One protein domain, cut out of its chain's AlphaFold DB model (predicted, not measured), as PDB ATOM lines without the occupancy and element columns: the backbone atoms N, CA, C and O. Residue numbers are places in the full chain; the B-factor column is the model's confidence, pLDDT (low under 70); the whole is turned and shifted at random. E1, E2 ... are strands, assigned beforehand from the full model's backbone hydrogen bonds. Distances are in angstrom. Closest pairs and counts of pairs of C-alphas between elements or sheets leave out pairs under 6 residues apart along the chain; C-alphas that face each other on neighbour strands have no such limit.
ATOM      1  N   ASP A 328     188.027 158.574 160.898       83.50
ATOM      2  CA  ASP A 328     187.019 157.656 161.458       83.50
ATOM      3  C   ASP A 328     187.433 156.165 161.376       83.50
ATOM      4  O   ASP A 328     186.617 155.251 161.276       83.50
ATOM      5  N   SER A 329     188.743 155.900 161.409       82.31
ATOM      6  CA  SER A 329     189.331 154.555 161.305       82.31
ATOM      7  C   SER A 329     189.301 153.755 162.616       82.31
ATOM      8  O   SER A 329     189.645 152.573 162.634       82.31
ATOM      9  N   GLY A 330     188.877 154.383 163.717       79.88
ATOM     10  CA  GLY A 330     188.872 153.801 165.062       79.88
ATOM     11  C   GLY A 330     190.185 153.973 165.836       79.88
ATOM     12  O   GLY A 330     190.226 153.616 167.011       79.88
ATOM     13  N   THR A 331     191.221 154.548 165.219       87.19
ATOM     14  CA  THR A 331     192.490 154.933 165.861       87.19
ATOM     15  C   THR A 331     192.646 156.455 165.909       87.19
ATOM     16  O   THR A 331     191.950 157.167 165.185       87.19
ATOM     17  N   GLN A 332     193.549 156.961 166.756       91.75
ATOM     18  CA  GLN A 332     193.954 158.370 166.712       91.75
ATOM     19  C   GLN A 332     194.799 158.634 165.464       91.75
ATOM     20  O   GLN A 332     195.724 157.882 165.174       91.75
ATOM     21  N   ASP A 333     194.482 159.701 164.744       95.44
ATOM     22  CA  ASP A 333     195.176 160.192 163.557       95.44
ATOM     23  C   ASP A 333     195.980 161.453 163.886       95.44
ATOM     24  O   ASP A 333     195.802 162.051 164.945       95.44
ATOM     25  N   VAL A 334     196.836 161.885 162.958       97.38
ATOM     26  CA  VAL A 334     197.697 163.061 163.131       97.38
ATOM     27  C   VAL A 334     197.406 164.104 162.059       97.38
ATOM     28  O   VAL A 334     197.608 163.849 160.872       97.38
ATOM     29  N   LEU A 335     196.983 165.300 162.471       97.81
ATOM     30  CA  LEU A 335     196.892 166.481 161.614       97.81
ATOM     31  C   LEU A 335     198.098 167.392 161.878       97.81
ATOM     32  O   LEU A 335     198.218 167.962 162.957       97.81
ATOM     33  N   SER A 336     198.973 167.544 160.884       97.69
ATOM     34  CA  SER A 336     200.043 168.547 160.855       97.69
ATOM     35  C   SER A 336     199.523 169.808 160.174       97.69
ATOM     36  O   SER A 336     199.048 169.747 159.039       97.69
ATOM     37  N   TYR A 337     199.598 170.949 160.850       98.06
ATOM     38  CA  TYR A 337     199.217 172.257 160.330       98.06
ATOM     39  C   TYR A 337     200.398 173.219 160.435       98.06
ATOM     40  O   TYR A 337     201.042 173.293 161.470       98.06
ATOM     41  N   HIS A 338     200.670 173.983 159.381       97.06
ATOM     42  CA  HIS A 338     201.773 174.941 159.318       97.06
ATOM     43  C   HIS A 338     201.229 176.375 159.316       97.06
ATOM     44  O   HIS A 338     200.962 176.906 158.229       97.06
ATOM     45  N   PRO A 339     201.111 177.050 160.482       96.56
ATOM     46  CA  PRO A 339     200.490 178.376 160.578       96.56
ATOM     47  C   PRO A 339     201.100 179.415 159.632       96.56
ATOM     48  O   PRO A 339     200.394 180.221 159.036       96.56
ATOM     49  N   ALA A 340     202.419 179.357 159.415       95.44
ATOM     50  CA  ALA A 340     203.133 180.303 158.555       95.44
ATOM     51  C   ALA A 340     202.738 180.231 157.067       95.44
ATOM     52  O   ALA A 340     202.974 181.183 156.323       95.44
ATOM     53  N   THR A 341     202.190 179.101 156.611       94.81
ATOM     54  CA  THR A 341     201.826 178.885 155.198       94.81
ATOM     55  C   THR A 341     200.352 178.550 154.994       94.81
ATOM     56  O   THR A 341     199.880 178.561 153.856       94.81
ATOM     57  N   GLY A 342     199.636 178.214 156.069       95.25
ATOM     58  CA  GLY A 342     198.274 177.701 156.019       95.25
ATOM     59  C   GLY A 342     198.163 176.285 155.441       95.25
ATOM     60  O   GLY A 342     197.045 175.823 155.211       95.25
ATOM     61  N   ALA A 343     199.284 175.607 155.158       95.06
ATOM     62  CA  ALA A 343     199.298 174.239 154.652       95.06
ATOM     63  C   ALA A 343     198.982 173.239 155.769       95.06
ATOM     64  O   ALA A 343     199.391 173.433 156.913       95.06
ATOM     65  N   ALA A 344     198.295 172.150 155.429       96.75
ATOM     66  CA  ALA A 344     198.042 171.060 156.358       96.75
ATOM     67  C   ALA A 344     198.150 169.693 155.683       96.75
ATOM     68  O   ALA A 344     198.019 169.543 154.467       96.75
ATOM     69  N   SER A 345     198.386 168.673 156.493       96.38
ATOM     70  CA  SER A 345     198.336 167.278 156.083       96.38
ATOM     71  C   SER A 345     197.782 166.430 157.204       96.38
ATOM     72  O   SER A 345     198.143 166.597 158.364       96.38
ATOM     73  N   LEU A 366     195.771 168.611 152.698       95.44
ATOM     74  CA  LEU A 366     194.803 169.695 152.815       95.44
ATOM     75  C   LEU A 366     195.394 170.945 152.140       95.44
ATOM     76  O   LEU A 366     196.464 171.413 152.545       95.44
ATOM     77  N   PRO A 367     194.751 171.493 151.091       92.25
ATOM     78  CA  PRO A 367     195.275 172.655 150.385       92.25
ATOM     79  C   PRO A 367     195.490 173.862 151.311       92.25
ATOM     80  O   PRO A 367     194.669 174.095 152.204       92.25
ATOM     81  N   PRO A 368     196.526 174.689 151.078       94.69
ATOM     82  CA  PRO A 368     196.677 175.949 151.789       94.69
ATOM     83  C   PRO A 368     195.408 176.801 151.716       94.69
ATOM     84  O   PRO A 368     194.796 176.935 150.653       94.69
ATOM     85  N   GLY A 369     195.022 177.370 152.854       94.44
ATOM     86  CA  GLY A 369     193.791 178.143 152.997       94.44
ATOM     87  C   GLY A 369     192.537 177.313 153.286       94.44
ATOM     88  O   GLY A 369     191.454 177.884 153.363       94.44
ATOM     89  N   THR A 370     192.660 175.992 153.490       96.25
ATOM     90  CA  THR A 370     191.547 175.146 153.978       96.25
ATOM     91  C   THR A 370     190.947 175.699 155.274       96.25
ATOM     92  O   THR A 370     189.734 175.671 155.451       96.25
ATOM     93  N   PHE A 371     191.789 176.256 156.146       97.62
ATOM     94  CA  PHE A 371     191.380 176.847 157.419       97.62
ATOM     95  C   PHE A 371     191.321 178.376 157.374       97.62
ATOM     96  O   PHE A 371     191.390 179.025 158.405       97.62
ATOM     97  N   ARG A 372     191.230 178.987 156.195       97.56
ATOM     98  CA  ARG A 372     191.221 180.444 156.093       97.56
ATOM     99  C   ARG A 372     189.861 181.016 156.470       97.56
ATOM    100  O   ARG A 372     188.846 180.589 155.918       97.56
ATOM    101  N   ASP A 373     189.838 181.995 157.366       96.06
ATOM    102  CA  ASP A 373     188.605 182.676 157.761       96.06
ATOM    103  C   ASP A 373     188.042 183.592 156.654       96.06
ATOM    104  O   ASP A 373     188.644 183.797 155.594       96.06
ATOM    105  N   ALA A 374     186.857 184.162 156.899       94.62
ATOM    106  CA  ALA A 374     186.166 185.030 155.942       94.62
ATOM    107  C   ALA A 374     186.930 186.327 155.598       94.62
ATOM    108  O   ALA A 374     186.656 186.932 154.559       94.62
ATOM    109  N   ASN A 375     187.885 186.740 156.438       96.44
ATOM    110  CA  ASN A 375     188.737 187.911 156.230       96.44
ATOM    111  C   ASN A 375     190.070 187.552 155.553       96.44
ATOM    112  O   ASN A 375     190.854 188.439 155.214       96.44
ATOM    113  N   GLY A 376     190.310 186.268 155.287       96.75
ATOM    114  CA  GLY A 376     191.498 185.804 154.589       96.75
ATOM    115  C   GLY A 376     192.664 185.429 155.503       96.75
ATOM    116  O   GLY A 376     193.763 185.236 154.978       96.75
ATOM    117  N   HIS A 377     192.451 185.298 156.816       97.88
ATOM    118  CA  HIS A 377     193.502 184.925 157.766       97.88
ATOM    119  C   HIS A 377     193.489 183.427 158.044       97.88
ATOM    120  O   HIS A 377     192.441 182.836 158.302       97.88
ATOM    121  N   ASP A 378     194.665 182.811 157.992       97.88
ATOM    122  CA  ASP A 378     194.858 181.441 158.461       97.88
ATOM    123  C   ASP A 378     195.015 181.451 160.003       97.88
ATOM    124  O   ASP A 378     195.519 182.438 160.554       97.88
ATOM    125  N   PRO A 379     194.568 180.411 160.730       98.38
ATOM    126  CA  PRO A 379     194.637 180.388 162.183       98.38
ATOM    127  C   PRO A 379     196.078 180.416 162.697       98.38
ATOM    128  O   PRO A 379     196.935 179.658 162.260       98.38
ATOM    129  N   SER A 380     196.346 181.246 163.699       97.69
ATOM    130  CA  SER A 380     197.620 181.221 164.424       97.69
ATOM    131  C   SER A 380     197.714 180.047 165.399       97.69
ATOM    132  O   SER A 380     198.811 179.663 165.790       97.69
ATOM    133  N   GLN A 381     196.567 179.506 165.815       97.81
ATOM    134  CA  GLN A 381     196.444 178.339 166.684       97.81
ATOM    135  C   GLN A 381     195.265 177.494 166.218       97.81
ATOM    136  O   GLN A 381     194.235 178.041 165.820       97.81
ATOM    137  N   LEU A 382     195.400 176.179 166.311       97.81
ATOM    138  CA  LEU A 382     194.377 175.214 165.934       97.81
ATOM    139  C   LEU A 382     194.413 174.082 166.956       97.81
ATOM    140  O   LEU A 382     195.503 173.701 167.369       97.81
ATOM    141  N   VAL A 383     193.257 173.567 167.361       97.50
ATOM    142  CA  VAL A 383     193.120 172.463 168.319       97.50
ATOM    143  C   VAL A 383     191.977 171.531 167.914       97.50
ATOM    144  O   VAL A 383     191.068 171.932 167.180       97.50
ATOM    145  N   ASN A 384     192.023 170.279 168.371       95.00
ATOM    146  CA  ASN A 384     190.983 169.297 168.084       95.00
ATOM    147  C   ASN A 384     189.706 169.610 168.884       95.00
ATOM    148  O   ASN A 384     189.720 169.692 170.105       95.00
ATOM    149  N   ALA A 385     188.577 169.756 168.202       93.75
ATOM    150  CA  ALA A 385     187.291 170.041 168.828       93.75
ATOM    151  C   ALA A 385     186.309 168.868 168.746       93.75
ATOM    152  O   ALA A 385     185.126 169.039 169.032       93.75
ATOM    153  N   GLY A 386     186.766 167.674 168.368       90.75
ATOM    154  CA  GLY A 386     185.950 166.470 168.430       90.75
ATOM    155  C   GLY A 386     184.648 166.601 167.661       90.75
ATOM    156  O   GLY A 386     184.648 166.806 166.456       90.75
ATOM    157  N   HIS A 387     183.526 166.499 168.365       88.75
ATOM    158  CA  HIS A 387     182.197 166.697 167.790       88.75
ATOM    159  C   HIS A 387     181.511 167.927 168.392       88.75
ATOM    160  O   HIS A 387     180.359 167.840 168.818       88.75
ATOM    161  N   ALA A 388     182.204 169.070 168.449       91.44
ATOM    162  CA  ALA A 388     181.648 170.338 168.933       91.44
ATOM    163  C   ALA A 388     180.310 170.700 168.257       91.44
ATOM    164  O   ALA A 388     179.436 171.284 168.893       91.44
ATOM    165  N   THR A 389     180.122 170.313 166.992       91.69
ATOM    166  CA  THR A 389     178.872 170.512 166.233       91.69
ATOM    167  C   THR A 389     177.782 169.470 166.505       91.69
ATOM    168  O   THR A 389     176.719 169.498 165.883       91.69
ATOM    169  N   GLY A 390     178.047 168.485 167.365       86.31
ATOM    170  CA  GLY A 390     177.167 167.343 167.614       86.31
ATOM    171  C   GLY A 390     177.065 166.353 166.445       86.31
ATOM    172  O   GLY A 390     176.242 165.435 166.490       86.31
ATOM    173  N   ARG A 391     177.871 166.520 165.389       83.94
ATOM    174  CA  ARG A 391     177.916 165.618 164.232       83.94
ATOM    175  C   ARG A 391     178.943 164.518 164.460       83.94
ATOM    176  O   ARG A 391     180.085 164.797 164.796       83.94
ATOM    177  N   PHE A 392     178.543 163.274 164.217       78.62
ATOM    178  CA  PHE A 392     179.464 162.138 164.165       78.62
ATOM    179  C   PHE A 392     180.222 162.130 162.829       78.62
ATOM    180  O   PHE A 392     179.644 162.485 161.800       78.62
ATOM    181  N   GLY A 393     181.482 161.693 162.838       83.44
ATOM    182  CA  GLY A 393     182.351 161.654 161.657       83.44
ATOM    183  C   GLY A 393     183.775 162.111 161.987       83.44
ATOM    184  O   GLY A 393     184.208 161.922 163.121       83.44
ATOM    185  N   PRO A 394     184.508 162.714 161.035       89.50
ATOM    186  CA  PRO A 394     185.785 163.356 161.324       89.50
ATOM    187  C   PRO A 394     185.659 164.437 162.402       89.50
ATOM    188  O   PRO A 394     184.617 165.084 162.518       89.50
ATOM    189  N   SER A 395     186.725 164.650 163.170       91.94
ATOM    190  CA  SER A 395     186.726 165.667 164.222       91.94
ATOM    191  C   SER A 395     186.685 167.104 163.671       91.94
ATOM    192  O   SER A 395     187.454 167.467 162.772       91.94
ATOM    193  N   ASP A 396     185.807 167.920 164.252       95.00
ATOM    194  CA  ASP A 396     185.787 169.380 164.176       95.00
ATOM    195  C   ASP A 396     187.093 169.958 164.744       95.00
ATOM    196  O   ASP A 396     187.781 169.317 165.541       95.00
ATOM    197  N   LEU A 397     187.423 171.198 164.382       97.12
ATOM    198  CA  LEU A 397     188.534 171.937 164.987       97.12
ATOM    199  C   LEU A 397     188.057 173.282 165.535       97.12
ATOM    200  O   LEU A 397     187.094 173.874 165.041       97.12
ATOM    201  N   LEU A 398     188.785 173.791 166.521       97.75
ATOM    202  CA  LEU A 398     188.693 175.172 166.987       97.75
ATOM    203  C   LEU A 398     190.026 175.859 166.730       97.75
ATOM    204  O   LEU A 398     191.079 175.234 166.823       97.75
ATOM    205  N   GLY A 399     190.007 177.147 166.418       97.81
ATOM    206  CA  GLY A 399     191.247 177.876 166.193       97.81
ATOM    207  C   GLY A 399     191.097 179.377 166.314       97.81
ATOM    208  O   GLY A 399     190.016 179.929 166.119       97.81
ATOM    209  N   ILE A 400     192.204 180.037 166.627       98.50
ATOM    210  CA  ILE A 400     192.270 181.492 166.725       98.50
ATOM    211  C   ILE A 400     192.795 182.020 165.398       98.50
ATOM    212  O   ILE A 400     193.912 181.686 165.007       98.50
ATOM    213  N   SER A 401     192.004 182.842 164.713       97.94
ATOM    214  CA  SER A 401     192.408 183.538 163.487       97.94
ATOM    215  C   SER A 401     192.072 185.022 163.587       97.94
ATOM    216  O   SER A 401     191.235 185.435 164.398       97.94
ATOM    217  N   GLY A 402     192.760 185.829 162.783       97.25
ATOM    218  CA  GLY A 402     192.541 187.265 162.711       97.25
ATOM    219  C   GLY A 402     193.824 188.065 162.532       97.25
ATOM    220  O   GLY A 402     194.899 187.526 162.266       97.25
ATOM    221  N   SER A 403     193.691 189.378 162.683       97.25
ATOM    222  CA  SER A 403     194.792 190.337 162.614       97.25
ATOM    223  C   SER A 403     194.492 191.558 163.483       97.25
ATOM    224  O   SER A 403     193.349 191.766 163.884       97.25
ATOM    225  N   ASP A 404     195.475 192.432 163.702       96.50
ATOM    226  CA  ASP A 404     195.249 193.717 164.386       96.50
ATOM    227  C   ASP A 404     194.195 194.603 163.690       96.50
ATOM    228  O   ASP A 404     193.572 195.449 164.332       96.50
ATOM    229  N   ALA A 405     194.000 194.437 162.376       97.06
ATOM    230  CA  ALA A 405     193.048 195.229 161.599       97.06
ATOM    231  C   ALA A 405     191.608 194.708 161.718       97.06
ATOM    232  O   ALA A 405     190.677 195.508 161.812       97.06
ATOM    233  N   ASP A 406     191.438 193.385 161.731       96.31
ATOM    234  CA  ASP A 406     190.122 192.727 161.706       96.31
ATOM    235  C   ASP A 406     189.687 192.202 163.088       96.31
ATOM    236  O   ASP A 406     188.527 191.837 163.294       96.31
ATOM    237  N   GLY A 407     190.608 192.213 164.055       97.06
ATOM    238  CA  GLY A 407     190.468 191.584 165.361       97.06
ATOM    239  C   GLY A 407     190.727 190.078 165.310       97.06
ATOM    240  O   GLY A 407     190.637 189.444 164.260       97.06
ATOM    241  N   TYR A 408     191.029 189.503 166.473       98.06
ATOM    242  CA  TYR A 408     191.176 188.061 166.647       98.06
ATOM    243  C   TYR A 408     189.882 187.444 167.182       98.06
ATOM    244  O   TYR A 408     189.166 188.050 167.990       98.06
ATOM    245  N   ARG A 409     189.554 186.243 166.699       97.56
ATOM    246  CA  ARG A 409     188.343 185.498 167.063       97.56
ATOM    247  C   ARG A 409     188.655 184.019 167.246       97.56
ATOM    248  O   ARG A 409     189.526 183.478 166.566       97.56
ATOM    249  N   LEU A 410     187.897 183.370 168.126       97.50
ATOM    250  CA  LEU A 410     187.781 181.919 168.125       97.50
ATOM    251  C   LEU A 410     186.855 181.505 166.977       97.50
ATOM    252  O   LEU A 410     185.746 182.024 166.847       97.50
ATOM    253  N   ASN A 411     187.313 180.581 166.145       97.62
ATOM    254  CA  ASN A 411     186.583 180.079 164.990       97.62
ATOM    255  C   ASN A 411     186.368 178.576 165.116       97.62
ATOM    256  O   ASN A 411     187.258 177.845 165.555       97.62
ATOM    257  N   LEU A 412     185.201 178.132 164.666       97.12
ATOM    258  CA  LEU A 412     184.861 176.733 164.474       97.12
ATOM    259  C   LEU A 412     185.135 176.323 163.027       97.12
ATOM    260  O   LEU A 412     184.624 176.931 162.085       97.12
ATOM    261  N   TYR A 413     185.871 175.232 162.871       96.94
ATOM    262  CA  TYR A 413     186.128 174.563 161.604       96.94
ATOM    263  C   TYR A 413     185.382 173.234 161.626       96.94
ATOM    264  O   TYR A 413     185.923 172.197 162.013       96.94
ATOM    265  N   ALA A 414     184.106 173.283 161.255       95.81
ATOM    266  CA  ALA A 414     183.263 172.100 161.257       95.81
ATOM    267  C   ALA A 414     183.736 171.103 160.193       95.81
ATOM    268  O   ALA A 414     183.926 171.476 159.026       95.81
ATOM    269  N   ALA A 415     183.891 169.842 160.578       94.69
ATOM    270  CA  ALA A 415     184.238 168.779 159.657       94.69
ATOM    271  C   ALA A 415     183.174 168.631 158.553       94.69
ATOM    272  O   ALA A 415     181.966 168.823 158.746       94.69
ATOM    273  N   GLY A 416     183.641 168.328 157.345       93.00
ATOM    274  CA  GLY A 416     182.802 167.939 156.220       93.00
ATOM    275  C   GLY A 416     182.410 166.461 156.276       93.00
ATOM    276  O   GLY A 416     182.815 165.715 157.160       93.00
ATOM    277  N   ASP A 417     181.647 166.019 155.276       89.69
ATOM    278  CA  ASP A 417     181.166 164.630 155.194       89.69
ATOM    279  C   ASP A 417     182.242 163.651 154.671       89.69
ATOM    280  O   ASP A 417     181.987 162.459 154.506       89.69
ATOM    281  N   THR A 418     183.445 164.147 154.362       91.06
ATOM    282  CA  THR A 418     184.574 163.355 153.856       91.06
ATOM    283  C   THR A 418     185.868 163.701 154.583       91.06
ATOM    284  O   THR A 418     186.069 164.839 155.011       91.06
ATOM    285  N   VAL A 419     186.770 162.724 154.685       91.81
ATOM    286  CA  VAL A 419     188.087 162.881 155.320       91.81
ATOM    287  C   VAL A 419     188.850 164.066 154.723       91.81
ATOM    288  O   VAL A 419     188.907 164.229 153.503       91.81
ATOM    289  N   GLY A 420     189.432 164.897 155.592       91.06
ATOM    290  CA  GLY A 420     190.237 166.056 155.195       91.06
ATOM    291  C   GLY A 420     189.443 167.224 154.601       91.06
ATOM    292  O   GLY A 420     190.044 168.151 154.064       91.06
ATOM    293  N   THR A 421     188.110 167.205 154.676       94.38
ATOM    294  CA  THR A 421     187.275 168.338 154.252       94.38
ATOM    295  C   THR A 421     186.702 169.068 155.452       94.38
ATOM    296  O   THR A 421     186.256 168.438 156.406       94.38
ATOM    297  N   TYR A 422     186.688 170.396 155.376       95.75
ATOM    298  CA  TYR A 422     186.136 171.280 156.396       95.75
ATOM    299  C   TYR A 422     185.200 172.294 155.740       95.75
ATOM    300  O   TYR A 422     185.370 172.667 154.576       95.75
ATOM    301  N   ARG A 423     184.168 172.704 156.477       94.69
ATOM    302  CA  ARG A 423     183.254 173.773 156.068       94.69
ATOM    303  C   ARG A 423     183.949 175.130 156.175       94.69
ATOM    304  O   ARG A 423     185.002 175.252 156.795       94.69
ATOM    305  N   ALA A 424     183.334 176.151 155.578       94.38
ATOM    306  CA  ALA A 424     183.780 177.526 155.770       94.38
ATOM    307  C   ALA A 424     183.827 177.845 157.281       94.38
ATOM    308  O   ALA A 424     182.845 177.534 157.965       94.38
ATOM    309  N   PRO A 425     184.927 178.423 157.797       95.62
ATOM    310  CA  PRO A 425     185.058 178.692 159.222       95.62
ATOM    311  C   PRO A 425     183.984 179.659 159.715       95.62
ATOM    312  O   PRO A 425     183.628 180.613 159.018       95.62
ATOM    313  N   VAL A 426     183.493 179.424 160.929       96.06
ATOM    314  CA  VAL A 426     182.494 180.272 161.590       96.06
ATOM    315  C   VAL A 426     183.146 180.948 162.788       96.06
ATOM    316  O   VAL A 426     183.557 180.267 163.727       96.06
ATOM    317  N   ALA A 427     183.234 182.277 162.762       96.19
ATOM    318  CA  ALA A 427     183.674 183.055 163.915       96.19
ATOM    319  C   ALA A 427     182.604 182.983 165.007       96.19
ATOM    320  O   ALA A 427     181.456 183.349 164.765       96.19
ATOM    321  N   LEU A 428     182.975 182.511 166.192       95.44
ATOM    322  CA  LEU A 428     182.049 182.311 167.303       95.44
ATOM    323  C   LEU A 428     181.791 183.633 168.036       95.44
ATOM    324  O   LEU A 428     182.720 184.413 168.271       95.44
ATOM    325  N   ASP A 429     180.537 183.875 168.424       93.38
ATOM    326  CA  ASP A 429     180.146 185.065 169.190       93.38
ATOM    327  C   ASP A 429     180.411 184.855 170.687       93.38
ATOM    328  O   ASP A 429     179.502 184.663 171.495       93.38
ATOM    329  N   ILE A 430     181.696 184.812 171.049       94.00
ATOM    330  CA  ILE A 430     182.140 184.584 172.424       94.00
ATOM    331  C   ILE A 430     183.341 185.456 172.798       94.00
ATOM    332  O   ILE A 430     184.305 185.628 172.042       94.00
ATOM    333  N   ALA A 431     183.264 186.011 174.005       95.88
ATOM    334  CA  ALA A 431     184.353 186.741 174.636       95.88
ATOM    335  C   ALA A 431     185.399 185.776 175.212       95.88
ATOM    336  O   ALA A 431     185.095 184.637 175.560       95.88
ATOM    337  N   THR A 432     186.629 186.250 175.365       96.75
ATOM    338  CA  THR A 432     187.652 185.561 176.159       96.75
ATOM    339  C   THR A 432     187.213 185.457 177.630       96.75
ATOM    340  O   THR A 432     186.309 186.182 178.059       96.75
ATOM    341  N   PRO A 433     187.835 184.585 178.451       96.00
ATOM    342  CA  PRO A 433     187.424 184.391 179.846       96.00
ATOM    343  C   PRO A 433     187.419 185.657 180.720       96.00
ATOM    344  O   PRO A 433     186.685 185.720 181.704       96.00
ATOM    345  N   ASP A 434     188.202 186.676 180.366       95.69
ATOM    346  CA  ASP A 434     188.222 187.978 181.046       95.69
ATOM    347  C   ASP A 434     187.162 188.975 180.532       95.69
ATOM    348  O   ASP A 434     187.145 190.141 180.933       95.69
ATOM    349  N   GLY A 435     186.259 188.519 179.659       95.88
ATOM    350  CA  GLY A 435     185.166 189.303 179.091       95.88
ATOM    351  C   GLY A 435     185.585 190.235 177.954       95.88
ATOM    352  O   GLY A 435     184.794 191.096 177.562       95.88
ATOM    353  N   THR A 436     186.807 190.101 177.433       95.75
ATOM    354  CA  THR A 436     187.296 190.900 176.304       95.75
ATOM    355  C   THR A 436     187.233 190.114 174.984       95.75
ATOM    356  O   THR A 436     186.519 189.120 174.869       95.75
ATOM    357  N   ALA A 437     187.888 190.603 173.931       93.31
ATOM    358  CA  ALA A 437     187.919 189.959 172.613       93.31
ATOM    359  C   ALA A 437     189.363 189.753 172.122       93.31
ATOM    360  O   ALA A 437     189.611 189.714 170.916       93.31
ATOM    361  N   ASP A 438     190.316 189.681 173.054       96.12
ATOM    362  CA  ASP A 438     191.756 189.631 172.804       96.12
ATOM    363  C   ASP A 438     192.264 188.199 172.594       96.12
ATOM    364  O   ASP A 438     193.259 187.782 173.175       96.12
ATOM    365  N   TRP A 439     191.589 187.428 171.737       97.94
ATOM    366  CA  TRP A 439     191.882 186.006 171.520       97.94
ATOM    367  C   TRP A 439     193.354 185.702 171.182       97.94
ATOM    368  O   TRP A 439     193.830 184.622 171.506       97.94
ATOM    369  N   ASN A 440     194.102 186.642 170.597       97.69
ATOM    370  CA  ASN A 440     195.542 186.498 170.346       97.69
ATOM    371  C   ASN A 440     196.422 186.472 171.608       97.69
ATOM    372  O   ASN A 440     197.579 186.073 171.519       97.69
ATOM    373  N   GLU A 441     195.910 186.906 172.758       97.75
ATOM    374  CA  GLU A 441     196.617 186.883 174.045       97.75
ATOM    375  C   GLU A 441     196.434 185.554 174.798       97.75
ATOM    376  O   GLU A 441     197.037 185.352 175.858       97.75
ATOM    377  N   TRP A 442     195.608 184.650 174.260       98.38
ATOM    378  CA  TRP A 442     195.270 183.367 174.864       98.38
ATOM    379  C   TRP A 442     195.854 182.206 174.061       98.38
ATOM    380  O   TRP A 442     195.701 182.125 172.842       98.38
ATOM    381  N   THR A 443     196.493 181.276 174.760       98.38
ATOM    382  CA  THR A 443     196.876 179.969 174.224       98.38
ATOM    383  C   THR A 443     195.766 178.967 174.504       98.38
ATOM    384  O   THR A 443     195.239 178.936 175.620       98.38
ATOM    385  N   ILE A 444     195.429 178.140 173.515       98.25
ATOM    386  CA  ILE A 444     194.401 177.104 173.633       98.25
ATOM    387  C   ILE A 444     194.990 175.691 173.553       98.25
ATOM    388  O   ILE A 444     195.887 175.434 172.755       98.25
ATOM    389  N   ALA A 445     194.459 174.771 174.358       97.94
ATOM    390  CA  ALA A 445     194.739 173.334 174.284       97.94
ATOM    391  C   ALA A 445     193.464 172.550 174.605       97.94
ATOM    392  O   ALA A 445     192.699 172.964 175.474       97.94
ATOM    393  N   SER A 446     193.210 171.443 173.913       96.25
ATOM    394  CA  SER A 446     191.919 170.752 173.986       96.25
ATOM    395  C   SER A 446     192.051 169.251 174.166       96.25
ATOM    396  O   SER A 446     192.933 168.643 173.572       96.25
ATOM    397  N   VAL A 447     191.099 168.666 174.882       93.81
ATOM    398  CA  VAL A 447     190.911 167.216 174.989       93.81
ATOM    399  C   VAL A 447     189.423 166.916 174.966       93.81
ATOM    400  O   VAL A 447     188.629 167.682 175.512       93.81
ATOM    401  N   GLN A 448     189.005 165.806 174.368       89.00
ATOM    402  CA  GLN A 448     187.641 165.320 174.552       89.00
ATOM    403  C   GLN A 448     187.550 164.385 175.752       89.00
ATOM    404  O   GLN A 448     188.117 163.294 175.768       89.00
ATOM    405  N   ILE A 449     186.749 164.772 176.738       83.75
ATOM    406  CA  ILE A 449     186.462 163.886 177.860       83.75
ATOM    407  C   ILE A 449     185.184 163.096 177.572       83.75
ATOM    408  O   ILE A 449     184.147 163.685 177.244       83.75
ATOM    409  N   PRO A 450     185.211 161.763 177.720       71.56
ATOM    410  CA  PRO A 450     184.002 160.962 177.665       71.56
ATOM    411  C   PRO A 450     183.115 161.242 178.884       71.56
ATOM    412  O   PRO A 450     183.316 160.676 179.960       71.56
ATOM    413  N   THR A 451     182.106 162.097 178.719       64.12
ATOM    414  CA  THR A 451     181.151 162.412 179.793       64.12
ATOM    415  C   THR A 451     180.002 161.404 179.861       64.12
ATOM    416  O   THR A 451     179.538 161.091 180.952       64.12
ATOM    417  N   ASP A 452     179.577 160.851 178.716       59.47
ATOM    418  CA  ASP A 452     178.515 159.840 178.595       59.47
ATOM    419  C   ASP A 452     178.830 158.833 177.467       59.47
ATOM    420  O   ASP A 452     179.521 159.181 176.504       59.47
ATOM    421  N   PRO A 453     178.289 157.596 177.498       57.25
ATOM    422  CA  PRO A 453     178.402 156.664 176.376       57.25
ATOM    423  C   PRO A 453     177.880 157.283 175.069       57.25
ATOM    424  O   PRO A 453     176.679 157.500 174.906       57.25
ATOM    425  N   GLY A 454     178.789 157.551 174.128       56.94
ATOM    426  CA  GLY A 454     178.468 158.113 172.813       56.94
ATOM    427  C   GLY A 454     178.405 159.642 172.746       56.94
ATOM    428  O   GLY A 454     178.018 160.165 171.704       56.94
ATOM    429  N   LYS A 455     178.782 160.359 173.814       63.88
ATOM    430  CA  LYS A 455     178.962 161.816 173.792       63.88
ATOM    431  C   LYS A 455     180.335 162.181 174.337       63.88
ATOM    432  O   LYS A 455     180.609 162.001 175.521       63.88
ATOM    433  N   ASN A 456     181.150 162.730 173.449       71.88
ATOM    434  CA  ASN A 456     182.449 163.293 173.758       71.88
ATOM    435  C   ASN A 456     182.338 164.787 173.499       71.88
ATOM    436  O   ASN A 456     182.181 165.195 172.347       71.88
ATOM    437  N   TYR A 457     182.350 165.582 174.563       81.44
ATOM    438  CA  TYR A 457     182.418 167.027 174.405       81.44
ATOM    439  C   TYR A 457     183.876 167.455 174.523       81.44
ATOM    440  O   TYR A 457     184.562 167.015 175.453       81.44
ATOM    441  N   PRO A 458     184.367 168.283 173.591       89.75
ATOM    442  CA  PRO A 458     185.662 168.907 173.758       89.75
ATOM    443  C   PRO A 458     185.655 169.798 175.000       89.75
ATOM    444  O   PRO A 458     184.685 170.495 175.318       89.75
ATOM    445  N   VAL A 459     186.783 169.773 175.681       93.69
ATOM    446  CA  VAL A 459     187.141 170.669 176.762       93.69
ATOM    447  C   VAL A 459     188.322 171.502 176.280       93.69
ATOM    448  O   VAL A 459     189.180 170.989 175.564       93.69
ATOM    449  N   LEU A 460     188.366 172.779 176.651       96.56
ATOM    450  CA  LEU A 460     189.412 173.712 176.233       96.56
ATOM    451  C   LEU A 460     190.067 174.344 177.453       96.56
ATOM    452  O   LEU A 460     189.408 175.016 178.243       96.56
ATOM    453  N   PHE A 461     191.373 174.175 177.587       98.31
ATOM    454  CA  PHE A 461     192.189 175.033 178.427       98.31
ATOM    455  C   PHE A 461     192.481 176.331 177.683       98.31
ATOM    456  O   PHE A 461     192.888 176.312 176.523       98.31
ATOM    457  N   LEU A 462     192.291 177.453 178.372       98.44
ATOM    458  CA  LEU A 462     192.625 178.793 177.913       98.44
ATOM    459  C   LEU A 462     193.633 179.391 178.887       98.44
ATOM    460  O   LEU A 462     193.332 179.566 180.070       98.44
ATOM    461  N   TRP A 463     194.820 179.712 178.386       98.62
ATOM    462  CA  TRP A 463     195.896 180.290 179.180       98.62
ATOM    463  C   TRP A 463     196.292 181.670 178.663       98.62
ATOM    464  O   TRP A 463     196.737 181.809 177.525       98.62
ATOM    465  N   LYS A 464     196.182 182.694 179.513       98.25
ATOM    466  CA  LYS A 464     196.649 184.046 179.202       98.25
ATOM    467  C   LYS A 464     198.083 184.224 179.677       98.25
ATOM    468  O   LYS A 464     198.334 184.491 180.853       98.25
ATOM    469  N   LYS A 465     199.045 184.122 178.758       96.62
ATOM    470  CA  LYS A 465     200.487 184.130 179.071       96.62
ATOM    471  C   LYS A 465     200.940 185.349 179.884       96.62
ATOM    472  O   LYS A 465     201.828 185.230 180.724       96.62
ATOM    473  N   SER A 466     200.345 186.519 179.656       97.38
ATOM    474  CA  SER A 466     200.742 187.775 180.309       97.38
ATOM    475  C   SER A 466     200.342 187.876 181.785       97.38
ATOM    476  O   SER A 466     201.044 188.537 182.549       97.38
ATOM    477  N   THR A 467     199.253 187.222 182.198       97.88
ATOM    478  CA  THR A 467     198.748 187.235 183.585       97.88
ATOM    479  C   THR A 467     198.902 185.890 184.292       97.88
ATOM    480  O   THR A 467     198.835 185.830 185.519       97.88
ATOM    481  N   GLY A 468     199.104 184.815 183.529       97.81
ATOM    482  CA  GLY A 468     199.085 183.446 184.020       97.81
ATOM    483  C   GLY A 468     197.688 182.959 184.408       97.81
ATOM    484  O   GLY A 468     197.572 182.033 185.207       97.81
ATOM    485  N   ASP A 469     196.623 183.592 183.915       98.00
ATOM    486  CA  ASP A 469     195.272 183.071 184.126       98.00
ATOM    487  C   ASP A 469     195.084 181.800 183.300       98.00
ATOM    488  O   ASP A 469     195.315 181.798 182.092       98.00
ATOM    489  N   LEU A 470     194.684 180.719 183.967       98.25
ATOM    490  CA  LEU A 470     194.364 179.430 183.367       98.25
ATOM    491  C   LEU A 470     192.902 179.108 183.673       98.25
ATOM    492  O   LEU A 470     192.505 179.002 184.837       98.25
ATOM    493  N   VAL A 471     192.108 178.947 182.621       98.06
ATOM    494  CA  VAL A 471     190.673 178.667 182.693       98.06
ATOM    495  C   VAL A 471     190.375 177.413 181.888       98.06
ATOM    496  O   VAL A 471     190.926 177.217 180.810       98.06
ATOM    497  N   LEU A 472     189.493 176.571 182.409       97.44
ATOM    498  CA  LEU A 472     188.962 175.410 181.719       97.44
ATOM    499  C   LEU A 472     187.545 175.717 181.245       97.44
ATOM    500  O   LEU A 472     186.684 176.064 182.049       97.44
ATOM    501  N   TRP A 473     187.286 175.581 179.955       96.12
ATOM    502  CA  TRP A 473     185.943 175.605 179.387       96.12
ATOM    503  C   TRP A 473     185.488 174.183 179.123       96.12
ATOM    504  O   TRP A 473     186.041 173.499 178.264       96.12
ATOM    505  N   ASN A 474     184.484 173.743 179.873       91.44
ATOM    506  CA  ASN A 474     183.933 172.403 179.760       91.44
ATOM    507  C   ASN A 474     182.680 172.381 178.879       91.44
ATOM    508  O   ASN A 474     181.950 173.370 178.797       91.44
ATOM    509  N   GLY A 475     182.419 171.226 178.264       86.12
ATOM    510  CA  GLY A 475     181.180 170.971 177.533       86.12
ATOM    511  C   GLY A 475     181.018 171.819 176.274       86.12
ATOM    512  O   GLY A 475     179.898 172.230 175.972       86.12
ATOM    513  N   ILE A 476     182.111 172.104 175.556       90.88
ATOM    514  CA  ILE A 476     182.044 173.008 174.410       90.88
ATOM    515  C   ILE A 476     181.157 172.404 173.322       90.88
ATOM    516  O   ILE A 476     181.396 171.302 172.826       90.88
ATOM    517  N   SER A 477     180.137 173.162 172.937       91.38
ATOM    518  CA  SER A 477     179.289 172.873 171.784       91.38
ATOM    519  C   SER A 477     179.054 174.147 170.992       91.38
ATOM    520  O   SER A 477     178.962 175.228 171.572       91.38
ATOM    521  N   ALA A 478     179.002 174.033 169.671       91.12
ATOM    522  CA  ALA A 478     178.894 175.181 168.788       91.12
ATOM    523  C   ALA A 478     177.951 174.898 167.621       91.12
ATOM    524  O   ALA A 478     177.977 173.820 167.023       91.12
ATOM    525  N   GLU A 479     177.144 175.895 167.278       88.69
ATOM    526  CA  GLU A 479     176.168 175.809 166.200       88.69
ATOM    527  C   GLU A 479     176.662 176.550 164.955       88.69
ATOM    528  O   GLU A 479     176.886 177.764 164.944       88.69
ATOM    529  N   VAL A 480     176.821 175.794 163.866       86.31
ATOM    530  CA  VAL A 480     177.421 176.286 162.612       86.31
ATOM    531  C   VAL A 480     176.573 177.392 161.970       86.31
ATOM    532  O   VAL A 480     177.108 178.261 161.288       86.31
ATOM    533  N   ASP A 481     175.255 177.378 162.184       88.44
ATOM    534  CA  ASP A 481     174.319 178.245 161.459       88.44
ATOM    535  C   ASP A 481     174.109 179.625 162.111       88.44
ATOM    536  O   ASP A 481     173.701 180.566 161.428       88.44
ATOM    537  N   ASN A 482     174.371 179.772 163.414       87.38
ATOM    538  CA  ASN A 482     174.118 181.015 164.158       87.38
ATOM    539  C   ASN A 482     175.322 181.531 164.964       87.38
ATOM    540  O   ASN A 482     175.194 182.573 165.599       87.38
ATOM    541  N   SER A 483     176.481 180.861 164.894       88.31
ATOM    542  CA  SER A 483     177.715 181.251 165.602       88.31
ATOM    543  C   SER A 483     177.628 181.191 167.134       88.31
ATOM    544  O   SER A 483     178.521 181.699 167.816       88.31
ATOM    545  N   GLU A 484     176.578 180.572 167.686       90.81
ATOM    546  CA  GLU A 484     176.452 180.364 169.127       90.81
ATOM    547  C   GLU A 484     177.421 179.277 169.593       90.81
ATOM    548  O   GLU A 484     177.595 178.244 168.942       90.81
ATOM    549  N   VAL A 485     178.020 179.502 170.758       89.88
ATOM    550  CA  VAL A 485     178.849 178.525 171.459       89.88
ATOM    551  C   VAL A 485     178.444 178.483 172.923       89.88
ATOM    552  O   VAL A 485     178.177 179.509 173.549       89.88
ATOM    553  N   TYR A 486     178.397 177.276 173.466       89.75
ATOM    554  CA  TYR A 486     178.074 177.006 174.855       89.75
ATOM    555  C   TYR A 486     179.302 176.397 175.515       89.75
ATOM    556  O   TYR A 486     179.867 175.442 174.987       89.75
ATOM    557  N   ALA A 487     179.713 176.961 176.647       91.88
ATOM    558  CA  ALA A 487     180.833 176.486 177.442       91.88
ATOM    559  C   ALA A 487     180.624 176.881 178.906       91.88
ATOM    560  O   ALA A 487     180.220 178.012 179.188       91.88
ATOM    561  N   ASP A 488     180.945 175.975 179.825       92.44
ATOM    562  CA  ASP A 488     180.954 176.262 181.258       92.44
ATOM    563  C   ASP A 488     182.386 176.616 181.693       92.44
ATOM    564  O   ASP A 488     183.276 175.761 181.602       92.44
ATOM    565  N   PRO A 489     182.656 177.861 182.135       94.88
ATOM    566  CA  PRO A 489     183.992 178.275 182.537       94.88
ATOM    567  C   PRO A 489     184.302 177.892 183.988       94.88
ATOM    568  O   PRO A 489     183.525 178.161 184.905       94.88
ATOM    569  N   TYR A 490     185.499 177.353 184.203       96.38
ATOM    570  CA  TYR A 490     186.034 176.985 185.507       96.38
ATOM    571  C   TYR A 490     187.429 177.596 185.690       96.38
ATOM    572  O   TYR A 490     188.344 177.267 184.929       96.38
ATOM    573  N   PRO A 491     187.634 178.494 186.668       96.12
ATOM    574  CA  PRO A 491     188.962 179.019 186.952       96.12
ATOM    575  C   PRO A 491     189.853 177.902 187.509       96.12
ATOM    576  O   PRO A 491     189.523 177.280 188.515       96.12
ATOM    577  N   ILE A 492     191.001 177.660 186.879       97.50
ATOM    578  CA  ILE A 492     191.970 176.664 187.350       97.50
ATOM    579  C   ILE A 492     193.034 177.342 188.206       97.50
ATOM    580  O   ILE A 492     193.277 176.914 189.333       97.50
ATOM    581  N   ALA A 493     193.644 178.418 187.701       96.56
ATOM    582  CA  ALA A 493     194.692 179.150 188.406       96.56
ATOM    583  C   ALA A 493     194.836 180.601 187.908       96.56
ATOM    584  O   ALA A 493     194.422 180.936 186.803       96.56
ATOM    585  N   THR A 494     195.494 181.434 188.719       95.75
ATOM    586  CA  THR A 494     195.971 182.780 188.361       95.75
ATOM    587  C   THR A 494     197.469 182.854 188.636       95.75
ATOM    588  O   THR A 494     197.950 182.275 189.613       95.75
ATOM    589  N   GLY A 495     198.221 183.567 187.796       96.38
ATOM    590  CA  GLY A 495     199.681 183.648 187.892       96.38
ATOM    591  C   GLY A 495     200.424 182.386 187.425       96.38
ATOM    592  O   GLY A 495     201.651 182.327 187.543       96.38
ATOM    593  N   TRP A 496     199.716 181.391 186.888       97.44
ATOM    594  CA  TRP A 496     200.255 180.118 186.415       97.44
ATOM    595  C   TRP A 496     201.205 180.328 185.229       97.44
ATOM    596  O   TRP A 496     200.814 180.860 184.188       97.44
ATOM    597  N   HIS A 497     202.474 179.952 185.426       97.38
ATOM    598  CA  HIS A 497     203.565 180.076 184.448       97.38
ATOM    599  C   HIS A 497     203.645 181.442 183.740       97.38
ATOM    600  O   HIS A 497     203.948 181.536 182.554       97.38
ATOM    601  N   THR A 498     203.368 182.535 184.462       98.00
ATOM    602  CA  THR A 498     203.294 183.889 183.881       98.00
ATOM    603  C   THR A 498     204.544 184.244 183.069       98.00
ATOM    604  O   THR A 498     205.656 184.280 183.597       98.00
ATOM    605  N   GLY A 499     204.353 184.573 181.791       96.75
ATOM    606  CA  GLY A 499     205.409 184.988 180.867       96.75
ATOM    607  C   GLY A 499     206.312 183.865 180.347       96.75
ATOM    608  O   GLY A 499     207.194 184.145 179.534       96.75
ATOM    609  N   GLU A 500     206.106 182.618 180.769       96.81
ATOM    610  CA  GLU A 500     206.924 181.482 180.338       96.81
ATOM    611  C   GLU A 500     206.627 181.065 178.889       96.81
ATOM    612  O   GLU A 500     205.617 181.438 178.294       96.81
ATOM    613  N   ASP A 501     207.548 180.323 178.275       93.56
ATOM    614  CA  ASP A 501     207.394 179.793 176.920       93.56
ATOM    615  C   ASP A 501     207.188 178.280 176.978       93.56
ATOM    616  O   ASP A 501     208.146 177.527 177.154       93.56
ATOM    617  N   LEU A 502     205.921 177.872 176.897       95.44
ATOM    618  CA  LEU A 502     205.462 176.503 177.099       95.44
ATOM    619  C   LEU A 502     204.555 176.080 175.946       95.44
ATOM    620  O   LEU A 502     203.727 176.873 175.495       95.44
ATOM    621  N   ASP A 503     204.677 174.817 175.554       95.19
ATOM    622  CA  ASP A 503     203.663 174.124 174.762       95.19
ATOM    623  C   ASP A 503     202.690 173.412 175.699       95.19
ATOM    624  O   ASP A 503     203.099 172.820 176.702       95.19
ATOM    625  N   LEU A 504     201.396 173.518 175.397       97.44
ATOM    626  CA  LEU A 504     200.303 172.983 176.204       97.44
ATOM    627  C   LEU A 504     199.671 171.809 175.453       97.44
ATOM    628  O   LEU A 504     199.277 171.969 174.300       97.44
ATOM    629  N   HIS A 505     199.528 170.663 176.117       97.06
ATOM    630  CA  HIS A 505     198.830 169.493 175.574       97.06
ATOM    631  C   HIS A 505     197.810 169.010 176.599       97.06
ATOM    632  O   HIS A 505     198.179 168.630 177.709       97.06
ATOM    633  N   ALA A 506     196.527 169.101 176.268       96.50
ATOM    634  CA  ALA A 506     195.462 168.701 177.174       96.50
ATOM    635  C   ALA A 506     195.152 167.219 176.965       96.50
ATOM    636  O   ALA A 506     195.006 166.783 175.834       96.50
ATOM    637  N   ALA A 507     195.009 166.467 178.051       94.94
ATOM    638  CA  ALA A 507     194.795 165.022 178.006       94.94
ATOM    639  C   ALA A 507     193.994 164.561 179.229       94.94
ATOM    640  O   ALA A 507     193.897 165.285 180.212       94.94
ATOM    641  N   ASP A 508     193.459 163.342 179.211       93.56
ATOM    642  CA  ASP A 508     193.092 162.631 180.444       93.56
ATOM    643  C   ASP A 508     194.312 161.792 180.843       93.56
ATOM    644  O   ASP A 508     194.482 160.656 180.389       93.56
ATOM    645  N   ILE A 509     195.255 162.408 181.562       94.81
ATOM    646  CA  ILE A 509     196.605 161.854 181.755       94.81
ATOM    647  C   ILE A 509     196.571 160.626 182.658       94.81
ATOM    648  O   ILE A 509     197.430 159.748 182.551       94.81
ATOM    649  N   ASN A 510     195.630 160.603 183.597       92.44
ATOM    650  CA  ASN A 510     195.548 159.583 184.631       92.44
ATOM    651  C   ASN A 510     194.336 158.633 184.467       92.44
ATOM    652  O   ASN A 510     194.224 157.650 185.207       92.44
ATOM    653  N   GLY A 511     193.462 158.898 183.490       88.81
ATOM    654  CA  GLY A 511     192.300 158.077 183.162       88.81
ATOM    655  C   GLY A 511     191.116 158.243 184.120       88.81
ATOM    656  O   GLY A 511     190.248 157.362 184.170       88.81
ATOM    657  N   ASP A 512     191.074 159.315 184.918       90.25
ATOM    658  CA  ASP A 512     189.991 159.606 185.865       90.25
ATOM    659  C   ASP A 512     188.824 160.389 185.247       90.25
ATOM    660  O   ASP A 512     187.807 160.598 185.919       90.25
ATOM    661  N   ARG A 513     188.919 160.726 183.952       88.75
ATOM    662  CA  ARG A 513     187.947 161.533 183.197       88.75
ATOM    663  C   ARG A 513     187.842 162.973 183.683       88.75
ATOM    664  O   ARG A 513     186.808 163.614 183.478       88.75
ATOM    665  N   VAL A 514     188.887 163.489 184.310       91.75
ATOM    666  CA  VAL A 514     189.078 164.916 184.527       91.75
ATOM    667  C   VAL A 514     190.135 165.396 183.528       91.75
ATOM    668  O   VAL A 514     191.169 164.754 183.370       91.75
ATOM    669  N   PRO A 515     189.890 166.499 182.798       94.50
ATOM    670  CA  PRO A 515     190.909 167.083 181.938       94.50
ATOM    671  C   PRO A 515     192.144 167.466 182.751       94.50
ATOM    672  O   PRO A 515     192.066 168.291 183.662       94.50
ATOM    673  N   ASP A 516     193.277 166.916 182.352       96.88
ATOM    674  CA  ASP A 516     194.606 167.236 182.838       96.88
ATOM    675  C   ASP A 516     195.379 168.018 181.757       96.88
ATOM    676  O   ASP A 516     194.952 168.148 180.603       96.88
ATOM    677  N   LEU A 517     196.545 168.553 182.125       97.56
ATOM    678  CA  LEU A 517     197.369 169.348 181.216       97.56
ATOM    679  C   LEU A 517     198.836 168.933 181.298       97.56
ATOM    680  O   LEU A 517     199.434 168.942 182.369       97.56
ATOM    681  N   TRP A 518     199.452 168.633 180.163       97.94
ATOM    682  CA  TRP A 518     200.901 168.610 180.027       97.94
ATOM    683  C   TRP A 518     201.418 169.991 179.643       97.94
ATOM    684  O   TRP A 518     200.837 170.687 178.808       97.94
ATOM    685  N   THR A 519     202.573 170.347 180.194       97.56
ATOM    686  CA  THR A 519     203.398 171.445 179.687       97.56
ATOM    687  C   THR A 519     204.750 170.928 179.243       97.56
ATOM    688  O   THR A 519     205.385 170.170 179.985       97.56
ATOM    689  N   VAL A 520     205.213 171.397 178.086       96.12
ATOM    690  CA  VAL A 520     206.548 171.106 177.555       96.12
ATOM    691  C   VAL A 520     207.339 172.406 177.450       96.12
ATOM    692  O   VAL A 520     206.932 173.350 176.773       96.12
ATOM    693  N   GLY A 521     208.462 172.469 178.163       93.75
ATOM    694  CA  GLY A 521     209.385 173.599 178.124       93.75
ATOM    695  C   GLY A 521     210.336 173.540 176.929       93.75
ATOM    696  O   GLY A 521     210.590 172.483 176.353       93.75
ATOM    697  N   THR A 522     210.935 174.682 176.586       90.06
ATOM    698  CA  THR A 522     211.925 174.784 175.489       90.06
ATOM    699  C   THR A 522     213.192 173.941 175.689       90.06
ATOM    700  O   THR A 522     213.925 173.697 174.734       90.06
ATOM    701  N   ASP A 523     213.472 173.486 176.908       88.44
ATOM    702  CA  ASP A 523     214.570 172.575 177.242       88.44
ATOM    703  C   ASP A 523     214.182 171.089 177.158       88.44
ATOM    704  O   ASP A 523     215.036 170.219 177.361       88.44
ATOM    705  N   GLY A 524     212.921 170.795 176.828       89.25
ATOM    706  CA  GLY A 524     212.352 169.453 176.816       89.25
ATOM    707  C   GLY A 524     211.858 168.985 178.187       89.25
ATOM    708  O   GLY A 524     211.520 167.813 178.338       89.25
ATOM    709  N   THR A 525     211.809 169.839 179.218       93.56
ATOM    710  CA  THR A 525     211.167 169.467 180.485       93.56
ATOM    711  C   THR A 525     209.670 169.267 180.277       93.56
ATOM    712  O   THR A 525     208.991 170.120 179.714       93.56
ATOM    713  N   VAL A 526     209.154 168.143 180.775       95.56
ATOM    714  CA  VAL A 526     207.731 167.793 180.708       95.56
ATOM    715  C   VAL A 526     207.169 167.808 182.113       95.56
ATOM    716  O   VAL A 526     207.763 167.231 183.024       95.56
ATOM    717  N   THR A 527     206.027 168.457 182.305       97.81
ATOM    718  CA  THR A 527     205.289 168.408 183.571       97.81
ATOM    719  C   THR A 527     203.831 168.077 183.312       97.81
ATOM    720  O   THR A 527     203.169 168.779 182.556       97.81
ATOM    721  N   ALA A 528     203.356 167.004 183.941       98.00
ATOM    722  CA  ALA A 528     201.940 166.696 184.061       98.00
ATOM    723  C   ALA A 528     201.357 167.556 185.175       98.00
ATOM    724  O   ALA A 528     201.882 167.546 186.292       98.00
ATOM    725  N   HIS A 529     200.262 168.247 184.898       98.00
ATOM    726  CA  HIS A 529     199.435 168.949 185.867       98.00
ATOM    727  C   HIS A 529     198.135 168.160 185.985       98.00
ATOM    728  O   HIS A 529     197.250 168.292 185.146       98.00
ATOM    729  N   LEU A 530     198.070 167.302 187.002       97.19
ATOM    730  CA  LEU A 530     196.915 166.452 187.265       97.19
ATOM    731  C   LEU A 530     195.898 167.242 188.088       97.19
ATOM    732  O   LEU A 530     196.223 167.677 189.201       97.19
ATOM    733  N   ILE A 531     194.720 167.478 187.524       96.62
ATOM    734  CA  ILE A 531     193.735 168.445 188.005       96.62
ATOM    735  C   ILE A 531     192.590 167.709 188.695       96.62
ATOM    736  O   ILE A 531     192.017 166.768 188.166       96.62
ATOM    737  N   THR A 532     192.211 168.169 189.886       95.38
ATOM    738  CA  THR A 532     191.036 167.672 190.615       95.38
ATOM    739  C   THR A 532     190.250 168.825 191.231       95.38
ATOM    740  O   THR A 532     190.707 169.965 191.256       95.38
ATOM    741  N   ASP A 533     189.058 168.534 191.760       92.88
ATOM    742  CA  ASP A 533     188.220 169.510 192.476       92.88
ATOM    743  C   ASP A 533     187.878 170.764 191.645       92.88
ATOM    744  O   ASP A 533     187.862 171.885 192.153       92.88
ATOM    745  N   VAL A 534     187.603 170.584 190.349       92.94
ATOM    746  CA  VAL A 534     187.206 171.674 189.447       92.94
ATOM    747  C   VAL A 534     185.841 172.230 189.873       92.94
ATOM    748  O   VAL A 534     184.842 171.506 189.892       92.94
ATOM    749  N   THR A 535     185.778 173.523 190.210       93.44
ATOM    750  CA  THR A 535     184.536 174.207 190.615       93.44
ATOM    751  C   THR A 535     184.423 175.590 189.982       93.44
ATOM    752  O   THR A 535     185.421 176.193 189.603       93.44
ATOM    753  N   ALA A 536     183.200 176.108 189.858       91.50
ATOM    754  CA  ALA A 536     182.971 177.448 189.310       91.50
ATOM    755  C   ALA A 536     183.369 178.577 190.288       91.50
ATOM    756  O   ALA A 536     183.413 179.741 189.901       91.50
ATOM    757  N   GLU A 537     183.625 178.251 191.561       87.94
ATOM    758  CA  GLU A 537     183.804 179.232 192.640       87.94
ATOM    759  C   GLU A 537     185.271 179.480 193.022       87.94
ATOM    760  O   GLU A 537     185.562 180.457 193.716       87.94
ATOM    761  N   GLY A 538     186.209 178.628 192.603       80.56
ATOM    762  CA  GLY A 538     187.600 178.735 193.036       80.56
ATOM    763  C   GLY A 538     188.563 177.833 192.268       80.56
ATOM    764  O   GLY A 538     188.115 176.985 191.497       80.56
ATOM    765  N   PRO A 539     189.879 178.028 192.478       88.94
ATOM    766  CA  PRO A 539     190.913 177.311 191.747       88.94
ATOM    767  C   PRO A 539     190.835 175.810 192.012       88.94
ATOM    768  O   PRO A 539     190.518 175.380 193.125       88.94
ATOM    769  N   ALA A 540     191.173 175.032 190.993       93.88
ATOM    770  CA  ALA A 540     191.260 173.586 191.099       93.88
ATOM    771  C   ALA A 540     192.485 173.156 191.929       93.88
ATOM    772  O   ALA A 540     193.450 173.905 192.118       93.88
ATOM    773  N   THR A 541     192.472 171.911 192.399       94.69
ATOM    774  CA  THR A 541     193.654 171.270 192.980       94.69
ATOM    775  C   THR A 541     194.549 170.774 191.845       94.69
ATOM    776  O   THR A 541     194.076 170.079 190.952       94.69
ATOM    777  N   VAL A 542     195.849 171.089 191.884       94.94
ATOM    778  CA  VAL A 542     196.815 170.656 190.860       94.94
ATOM    779  C   VAL A 542     197.961 169.878 191.498       94.94
ATOM    780  O   VAL A 542     198.682 170.401 192.353       94.94
ATOM    781  N   ARG A 543     198.165 168.630 191.065       95.88
ATOM    782  CA  ARG A 543     199.327 167.806 191.425       95.88
ATOM    783  C   ARG A 543     200.287 167.723 190.247       95.88
ATOM    784  O   ARG A 543     199.909 167.279 189.172       95.88
ATOM    785  N   GLN A 544     201.552 168.060 190.481       96.19
ATOM    786  CA  GLN A 544     202.575 168.023 189.439       96.19
ATOM    787  C   GLN A 544     203.390 166.731 189.453       96.19
ATOM    788  O   GLN A 544     203.797 166.247 190.514       96.19
ATOM    789  N   VAL A 545     203.669 166.204 188.263       93.50
ATOM    790  CA  VAL A 545     204.631 165.120 188.033       93.50
ATOM    791  C   VAL A 545     205.580 165.566 186.929       93.50
ATOM    792  O   VAL A 545     205.140 165.923 185.844       93.50
ATOM    793  N   THR A 546     206.883 165.577 187.205       91.25
ATOM    794  CA  THR A 546     207.889 166.109 186.275       91.25
ATOM    795  C   THR A 546     208.747 164.988 185.703       91.25
ATOM    796  O   THR A 546     209.189 164.095 186.430       91.25
ATOM    797  N   GLY A 547     209.016 165.072 184.405       85.81
ATOM    798  CA  GLY A 547     209.931 164.219 183.661       85.81
ATOM    799  C   GLY A 547     210.757 165.032 182.665       85.81
ATOM    800  O   GLY A 547     210.821 166.263 182.714       85.81
ATOM    801  N   THR A 548     211.422 164.345 181.744       82.62
ATOM    802  CA  THR A 548     212.188 164.993 180.677       82.62
ATOM    803  C   THR A 548     211.927 164.269 179.374       82.62
ATOM    804  O   THR A 548     212.074 163.050 179.297       82.62
ATOM    805  N   PHE A 549     211.587 165.034 178.346       79.62
ATOM    806  CA  PHE A 549     211.508 164.593 176.966       79.62
ATOM    807  C   PHE A 549     212.929 164.480 176.394       79.62
ATOM    808  O   PHE A 549     213.388 165.296 175.600       79.62
TER     809      PHE A 549
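What this domain is: This is residues 328 to 345 and 366 to 549 of the 553 residues of an uncharacterized protein of Kitasatospora sp. OK780 (UniProt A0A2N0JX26). Three twisted sheets are stacked in layers: E6 E7 E8 E9 is the middle layer, E3 E4 E5 covers part of one face, and E10 E11 E12 E13 is partly face to face with the other. The small hairpin E1 E2 lies beyond the edge strand E3. The printed part has 202 residues with 13 named strands, E1 to E13 in order along the chain, and no named helix; its class is all strand, though the strands hold under half of the residues, 98 of 202. The sheets, each with its strands in chain order, are antiparallel. The whole is compact and rounded, with a radius of gyration of the C-alphas of 16.4 A and spans of 42 by 40 by 35 A.

How they stand to each other: E6, residues 442 to 452, E7, 455 to 464, E8, 469 to 478, and E9, 485 to 493, form a strongly twisted meander, each strand the antiparallel neighbour of the one before. Within hydrogen-bond range are N 461 and O 445, 2.8 A, N 473 and O 460, 2.8 A, and N 486 and O 477, 2.8 A. E8 bends by 74 degrees at residue 475. The meander of E3, 381 to 386, E4, 396 to 403, and E5, 407 to 413, is face to face with this sheet, the strands of the one at 33 degrees to those of the other. The closest C-alphas of E3 and E7 are those of Ala 385 and Pro 458, 5.3 A. N 383 and O 398, 2.8 A, and N 411 and O 399, 2.8 A, are within hydrogen-bond range. A third meander, E10, 502 to 507, E11, 516 to 521, E12, 525 to 532, and E13, 541 to 548, completes a stack of sheets, three sheets face to face in turn; its strands stand at 52 degrees to those of the E6 sheet. The closest C-alphas of E6 and E10 are those of Ser 446 and Ala 506, 5.2 A. N 518 and O 505, N 529 and O 517, and N 528 and O 545, each 2.8 A, are within hydrogen-bond range. E3 and E10 are apart. E1, 333 to 338, and E2, 343 to 345, form a hairpin, with N 338 and O 343 at 2.8 A; the closest C-alphas of E1 and E3, Tyr 337 and Leu 382, are 8.0 A apart.

Where its parts are: E6 is 29.1 A from first to last C-alpha, E7 28.9 A, E8 23.8 A, E9 23.2 A, E13 23.1 A, E4 22.9 A and E12 22.6 A. E1 begins at C-alpha 333, (195.176, 160.192, 163.557), and E13 ends at C-alpha 548, (212.188, 164.993, 180.677).

The domain as a whole: The two C-alphas farthest apart are those of Asp 481 and Thr 548, 44.5 A. Residues 346 to 365 are not printed; C-alphas 345 and 366 are 5.4 A apart across this cut. Of the links printed whole, E5 to E6 is long, with 28 residues; residues 411 to 412 of E5 pair antiparallel with residues 426 to 427 in it. Mean pLDDT of the printed part is 93.0; residues 451 to 455 are under 70.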